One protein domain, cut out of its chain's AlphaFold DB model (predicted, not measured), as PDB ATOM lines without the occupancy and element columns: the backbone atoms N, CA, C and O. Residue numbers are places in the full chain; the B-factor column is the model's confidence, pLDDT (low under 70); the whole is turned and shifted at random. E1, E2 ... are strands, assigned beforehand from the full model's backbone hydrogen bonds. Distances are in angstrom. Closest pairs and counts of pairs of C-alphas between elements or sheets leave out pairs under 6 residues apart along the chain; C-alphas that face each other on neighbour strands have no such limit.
ATOM      1  N   ILE A   3     -16.069  -9.839  -0.929       59.53
ATOM      2  CA  ILE A   3     -15.069 -10.891  -0.757       59.53
ATOM      3  C   ILE A   3     -14.747 -10.919   0.735       59.53
ATOM      4  O   ILE A   3     -14.296  -9.908   1.269       59.53
ATOM      5  N   ASP A   4     -15.021 -12.038   1.398       61.94
ATOM      6  CA  ASP A   4     -14.700 -12.250   2.810       61.94
ATOM      7  C   ASP A   4     -13.589 -13.313   2.921       61.94
ATOM      8  O   ASP A   4     -13.603 -14.330   2.219       61.94
ATOM      9  N   TYR A   5     -12.614 -13.059   3.797       55.66
ATOM     10  CA  TYR A   5     -11.498 -13.958   4.103       55.66
ATOM     11  C   TYR A   5     -11.656 -14.474   5.532       55.66
ATOM     12  O   TYR A   5     -11.734 -13.678   6.468       55.66
ATOM     13  N   GLY A   6     -11.738 -15.792   5.706       57.06
ATOM     14  CA  GLY A   6     -11.740 -16.408   7.030       57.06
ATOM     15  C   GLY A   6     -10.334 -16.868   7.379       57.06
ATOM     16  O   GLY A   6      -9.890 -17.865   6.841       57.06
ATOM     17  N   GLU A   7      -9.634 -16.199   8.294       53.16
ATOM     18  CA  GLU A   7      -8.254 -16.567   8.672       53.16
ATOM     19  C   GLU A   7      -8.098 -18.001   9.228       53.16
ATOM     20  O   GLU A   7      -6.991 -18.533   9.238       53.16
ATOM     21  N   GLY A   8      -9.185 -18.641   9.679       52.25
ATOM     22  CA  GLY A   8      -9.161 -19.984  10.283       52.25
ATOM     23  C   GLY A   8      -9.444 -21.156   9.334       52.25
ATOM     24  O   GLY A   8      -9.211 -22.303   9.704       52.25
ATOM     25  N   ALA A   9      -9.941 -20.893   8.128       52.72
ATOM     26  CA  ALA A   9     -10.152 -21.899   7.093       52.72
ATOM     27  C   ALA A   9      -9.454 -21.378   5.844       52.72
ATOM     28  O   ALA A   9      -9.683 -20.233   5.483       52.72
ATOM     29  N   ASP A  10      -8.601 -22.163   5.189       61.38
ATOM     30  CA  ASP A  10      -7.951 -21.764   3.933       61.38
ATOM     31  C   ASP A  10      -9.002 -21.664   2.812       61.38
ATOM     32  O   ASP A  10      -9.112 -22.528   1.951       61.38
ATOM     33  N   ALA A  11      -9.892 -20.681   2.902       57.22
ATOM     34  CA  ALA A  11     -11.095 -20.562   2.113       57.22
ATOM     35  C   ALA A  11     -11.396 -19.087   1.850       57.22
ATOM     36  O   ALA A  11     -11.425 -18.251   2.758       57.22
ATOM     37  N   ARG A  12     -11.646 -18.763   0.583       62.31
ATOM     38  CA  ARG A  12     -12.057 -17.427   0.143       62.31
ATOM     39  C   ARG A  12     -13.517 -17.474  -0.274       62.31
ATOM     40  O   ARG A  12     -13.878 -18.266  -1.142       62.31
ATOM     41  N   TYR A  13     -14.342 -16.622   0.332       64.19
ATOM     42  CA  TYR A  13     -15.768 -16.531   0.034       64.19
ATOM     43  C   TYR A  13     -16.052 -15.319  -0.855       64.19
ATOM     44  O   TYR A  13     -15.696 -14.192  -0.509       64.19
ATOM     45  N   ILE A  14     -16.705 -15.541  -1.995       65.19
ATOM     46  CA  ILE A  14     -17.137 -14.487  -2.915       65.19
ATOM     47  C   ILE A  14     -18.662 -14.522  -2.989       65.19
ATOM     48  O   ILE A  14     -19.253 -15.470  -3.503       65.19
ATOM     49  N   SER A  15     -19.306 -13.460  -2.501       60.28
ATOM     50  CA  SER A  15     -20.754 -13.276  -2.624       60.28
ATOM     51  C   SER A  15     -21.090 -12.204  -3.658       60.28
ATOM     52  O   SER A  15     -20.603 -11.065  -3.611       60.28
ATOM     53  N   PHE A  16     -21.971 -12.544  -4.598       59.88
ATOM     54  CA  PHE A  16     -22.410 -11.614  -5.640       59.88
ATOM     55  C   PHE A  16     -23.632 -10.784  -5.201       59.88
ATOM     56  O   PHE A  16     -23.830  -9.679  -5.713       59.88
ATOM     57  N   ARG A  17     -24.378 -11.222  -4.169       55.84
ATOM     58  CA  ARG A  17     -25.558 -10.533  -3.606       55.84
ATOM     59  C   ARG A  17     -25.671 -10.714  -2.077       55.84
ATOM     60  O   ARG A  17     -25.098 -11.641  -1.521       55.84
ATOM     61  N   LYS A  18     -26.412  -9.822  -1.391       54.91
ATOM     62  CA  LYS A  18     -26.791  -9.959   0.041       54.91
ATOM     63  C   LYS A  18     -27.388 -11.362   0.274       54.91
ATOM     64  O   LYS A  18     -28.213 -11.749  -0.554       54.91
ATOM     65  N   PRO A  19     -27.038 -12.087   1.357       54.56
ATOM     66  CA  PRO A  19     -27.396 -13.492   1.512       54.56
ATOM     67  C   PRO A  19     -28.916 -13.640   1.601       54.56
ATOM     68  O   PRO A  19     -29.542 -13.362   2.622       54.56
ATOM     69  N   ARG A  20     -29.517 -14.055   0.493       55.06
ATOM     70  CA  ARG A  20     -30.795 -14.759   0.457       55.06
ATOM     71  C   ARG A  20     -30.406 -16.200   0.138       55.06
ATOM     72  O   ARG A  20     -29.542 -16.400  -0.708       55.06
ATOM     73  N   ARG A  21     -30.921 -17.140   0.939       67.62
ATOM     74  CA  ARG A  21     -30.543 -18.565   0.964       67.62
ATOM     75  C   ARG A  21     -30.245 -19.088  -0.439       67.62
ATOM     76  O   ARG A  21     -31.155 -19.124  -1.255       67.62
ATOM     77  N   ALA A  22     -29.009 -19.531  -0.663       75.50
ATOM     78  CA  ALA A  22     -28.774 -20.516  -1.704       75.50
ATOM     79  C   ALA A  22     -29.707 -21.706  -1.437       75.50
ATOM     80  O   ALA A  22     -29.884 -22.109  -0.281       75.50
ATOM     81  N   THR A  23     -30.356 -22.190  -2.482       82.75
ATOM     82  CA  THR A  23     -31.234 -23.357  -2.424       82.75
ATOM     83  C   THR A  23     -30.476 -24.632  -2.766       82.75
ATOM     84  O   THR A  23     -30.894 -25.695  -2.317       82.75
ATOM     85  N   ASP A  24     -29.342 -24.513  -3.465       85.50
ATOM     86  CA  ASP A  24     -28.492 -25.639  -3.834       85.50
ATOM     87  C   ASP A  24     -26.994 -25.279  -3.824       85.50
ATOM     88  O   ASP A  24     -26.606 -24.101  -3.835       85.50
ATOM     89  N   SER A  25     -26.139 -26.300  -3.796       85.00
ATOM     90  CA  SER A  25     -24.691 -26.162  -3.914       85.00
ATOM     91  C   SER A  25     -24.057 -27.323  -4.670       85.00
ATOM     92  O   SER A  25     -24.353 -28.481  -4.388       85.00
ATOM     93  N   ILE A  26     -23.109 -27.006  -5.547       90.38
ATOM     94  CA  ILE A  26     -22.319 -27.984  -6.300       90.38
ATOM     95  C   ILE A  26     -20.854 -27.838  -5.889       90.38
ATOM     96  O   ILE A  26     -20.349 -26.722  -5.766       90.38
ATOM     97  N   VAL A  27     -20.179 -28.964  -5.668       87.94
ATOM     98  CA  VAL A  27     -18.739 -29.004  -5.389       87.94
ATOM     99  C   VAL A  27     -18.024 -29.519  -6.630       87.94
ATOM    100  O   VAL A  27     -18.272 -30.648  -7.048       87.94
ATOM    101  N   GLU A  28     -17.127 -28.710  -7.186       89.25
ATOM    102  CA  GLU A  28     -16.216 -29.117  -8.258       89.25
ATOM    103  C   GLU A  28     -14.785 -28.755  -7.862       89.25
ATOM    104  O   GLU A  28     -14.505 -27.625  -7.461       89.25
ATOM    105  N   ASP A  29     -13.883 -29.734  -7.939       86.94
ATOM    106  CA  ASP A  29     -12.501 -29.637  -7.466       86.94
ATOM    107  C   ASP A  29     -12.399 -29.051  -6.045       86.94
ATOM    108  O   ASP A  29     -12.779 -29.683  -5.058       86.94
ATOM    109  N   ASN A  30     -11.871 -27.832  -5.931       85.56
ATOM    110  CA  ASN A  30     -11.690 -27.097  -4.688       85.56
ATOM    111  C   ASN A  30     -12.649 -25.903  -4.571       85.56
ATOM    112  O   ASN A  30     -12.406 -24.977  -3.794       85.56
ATOM    113  N   VAL A  31     -13.726 -25.906  -5.350       86.62
ATOM    114  CA  VAL A  31     -14.666 -24.800  -5.474       86.62
ATOM    115  C   VAL A  31     -16.079 -25.271  -5.132       86.62
ATOM    116  O   VAL A  31     -16.595 -26.241  -5.678       86.62
ATOM    117  N   VAL A  32     -16.727 -24.558  -4.216       88.56
ATOM    118  CA  VAL A  32     -18.139 -24.743  -3.873       88.56
ATOM    119  C   VAL A  32     -18.937 -23.634  -4.533       88.56
ATOM    120  O   VAL A  32     -18.833 -22.476  -4.133       88.56
ATOM    121  N   TYR A  33     -19.757 -23.983  -5.510       88.06
ATOM    122  CA  TYR A  33     -20.695 -23.082  -6.167       88.06
ATOM    123  C   TYR A  33     -22.024 -23.100  -5.417       88.06
ATOM    124  O   TYR A  33     -22.525 -24.168  -5.075       88.06
ATOM    125  N   GLN A  34     -22.606 -21.931  -5.150       87.50
ATOM    126  CA  GLN A  34     -23.907 -21.814  -4.489       87.50
ATOM    127  C   GLN A  34     -24.936 -21.207  -5.438       87.50
ATOM    128  O   GLN A  34     -24.707 -20.124  -5.986       87.50
ATOM    129  N   TYR A  35     -26.078 -21.878  -5.581       87.00
ATOM    130  CA  TYR A  35     -27.138 -21.527  -6.521       87.00
ATOM    131  C   TYR A  35     -28.456 -21.173  -5.819       87.00
ATOM    132  O   TYR A  35     -28.761 -21.672  -4.735       87.00
ATOM    133  N   ASP A  36     -29.241 -20.298  -6.447       85.75
ATOM    134  CA  ASP A  36     -30.659 -20.066  -6.157       85.75
ATOM    135  C   ASP A  36     -31.474 -20.413  -7.416       85.75
ATOM    136  O   ASP A  36     -31.552 -19.614  -8.354       85.75
ATOM    137  N   GLY A  37     -31.994 -21.645  -7.484       87.38
ATOM    138  CA  GLY A  37     -32.479 -22.223  -8.742       87.38
ATOM    139  C   GLY A  37     -31.327 -22.366  -9.740       87.38
ATOM    140  O   GLY A  37     -30.284 -22.907  -9.395       87.38
ATOM    141  N   ASP A  38     -31.478 -21.812 -10.943       87.38
ATOM    142  CA  ASP A  38     -30.433 -21.838 -11.980       87.38
ATOM    143  C   ASP A  38     -29.436 -20.661 -11.880       87.38
ATOM    144  O   ASP A  38     -28.567 -20.486 -12.736       87.38
ATOM    145  N   LEU A  39     -29.559 -19.801 -10.859       83.62
ATOM    146  CA  LEU A  39     -28.732 -18.602 -10.709       83.62
ATOM    147  C   LEU A  39     -27.547 -18.850  -9.768       83.62
ATOM    148  O   LEU A  39     -27.748 -19.103  -8.583       83.62
ATOM    149  N   LEU A  40     -26.312 -18.670 -10.248       85.06
ATOM    150  CA  LEU A  40     -25.118 -18.679  -9.392       85.06
ATOM    151  C   LEU A  40     -25.091 -17.425  -8.498       85.06
ATOM    152  O   LEU A  40     -24.986 -16.299  -8.987       85.06
ATOM    153  N   VAL A  41     -25.168 -17.608  -7.178       86.44
ATOM    154  CA  VAL A  41     -25.254 -16.514  -6.190       86.44
ATOM    155  C   VAL A  41     -24.010 -16.368  -5.311       86.44
ATOM    156  O   VAL A  41     -23.806 -15.307  -4.705       86.44
ATOM    157  N   GLY A  42     -23.149 -17.384  -5.267       84.06
ATOM    158  CA  GLY A  42     -21.914 -17.360  -4.492       84.06
ATOM    159  C   GLY A  42     -20.934 -18.447  -4.906       84.06
ATOM    160  O   GLY A  42     -21.292 -19.395  -5.605       84.06
ATOM    161  N   MET A  43     -19.687 -18.279  -4.478       84.50
ATOM    162  CA  MET A  43     -18.656 -19.289  -4.647       84.50
ATOM    163  C   MET A  43     -17.672 -19.261  -3.474       84.50
ATOM    164  O   MET A  43     -17.248 -18.186  -3.036       84.50
ATOM    165  N   THR A  44     -17.275 -20.435  -2.993       83.25
ATOM    166  CA  THR A  44     -16.208 -20.613  -2.002       83.25
ATOM    167  C   THR A  44     -15.060 -21.372  -2.643       83.25
ATOM    168  O   THR A  44     -15.257 -22.497  -3.078       83.25
ATOM    169  N   VAL A  45     -13.859 -20.804  -2.662       82.31
ATOM    170  CA  VAL A  45     -12.652 -21.533  -3.083       82.31
ATOM    171  C   VAL A  45     -11.908 -21.990  -1.840       82.31
ATOM    172  O   VAL A  45     -11.608 -21.162  -0.984       82.31
ATOM    173  N   ILE A  46     -11.619 -23.281  -1.744       82.06
ATOM    174  CA  ILE A  46     -10.933 -23.946  -0.635       82.06
ATOM    175  C   ILE A  46      -9.482 -24.240  -1.053       82.06
ATOM    176  O   ILE A  46      -9.203 -24.529  -2.213       82.06
ATOM    177  N   GLY A  47      -8.540 -24.169  -0.117       72.62
ATOM    178  CA  GLY A  47      -7.133 -24.487  -0.339       72.62
ATOM    179  C   GLY A  47      -6.371 -23.421  -1.124       72.62
ATOM    180  O   GLY A  47      -5.441 -23.763  -1.856       72.62
TER     181      GLY A  47
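This is residues 3 to 47 of the 53 residues of an uncharacterized protein of marine sediment metagenome (UniProt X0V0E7). A single strongly twisted sheet of five strands makes a flat slab, with no named helix over either of its faces. The longest strand, E5, runs through the middle between E2 and E4, while E1 and E3 form the two edges and the link from E2 to E3 spans from one side of the sheet to the other. The printed part has 45 residues, with five named strands, E1 to E5 along the chain, in the sheet order E1, E2, E5, E4, E3, all antiparallel; the class is all strand. The whole is compact, with a radius of gyration of the C-alphas of 10.4 A, and spans 29 by 23 by 12 A.

E1 covers residues 3 to 6 and begins at C-alpha 3, at (-15.069, -10.891, -0.757); it is 10.1 A long from first to last C-alpha. E2, residues 11 to 15, measures 13.0 A. E3, residues 24 to 28, measures 13.5 A and begins at C-alpha 24, at (-28.492, -25.639, -3.834). E4, residues 31 to 36, measures 16.7 A. E5, residues 39 to 46, measures 21.1 A and ends at C-alpha 46, at (-10.933, -23.946, -0.635).

E1, an edge strand, forms a hairpin with E2, antiparallel at 151 degrees between their directions; N 4 and O 13 are within hydrogen-bond range at 3.0 A. E2 and E5 are antiparallel neighbours at 163 degrees, with N 12 and O 45 at 2.9 A and N 43 and O 14 at 3.0 A. E5 and E4 form a hairpin, antiparallel at 159 degrees, with N 32 and O 44 at 2.8 A. E4 and E3 form another hairpin, antiparallel at 157 degrees, with N 31 and O 28 at 2.8 A; E3 is the other edge strand. E3, E4 and E5 make a meander, each strand the antiparallel neighbour of the one before. E2, E3, E4 and E5 make a Greek key, four strands in a row of which three are a meander and the first is the antiparallel neighbour of the fourth. E2 and E3 are apart, and E1 is apart from E3, E4 and E5.

The two C-alphas farthest apart, those of Gly 8 and Asp 38, are 30.8 A apart. The sheet's C-alphas lie up to 5.0 A off their best plane, and from edge to edge the strands' lines turn by 73 degrees. The printed part has no cut. The links from E1 to E2, E3 to E4 and E4 to E5 are tight, and that from E2 to E3, with 8 residues, is short. The mean pLDDT of the printed part is 73.8, and residues 3 to 21 are under 70.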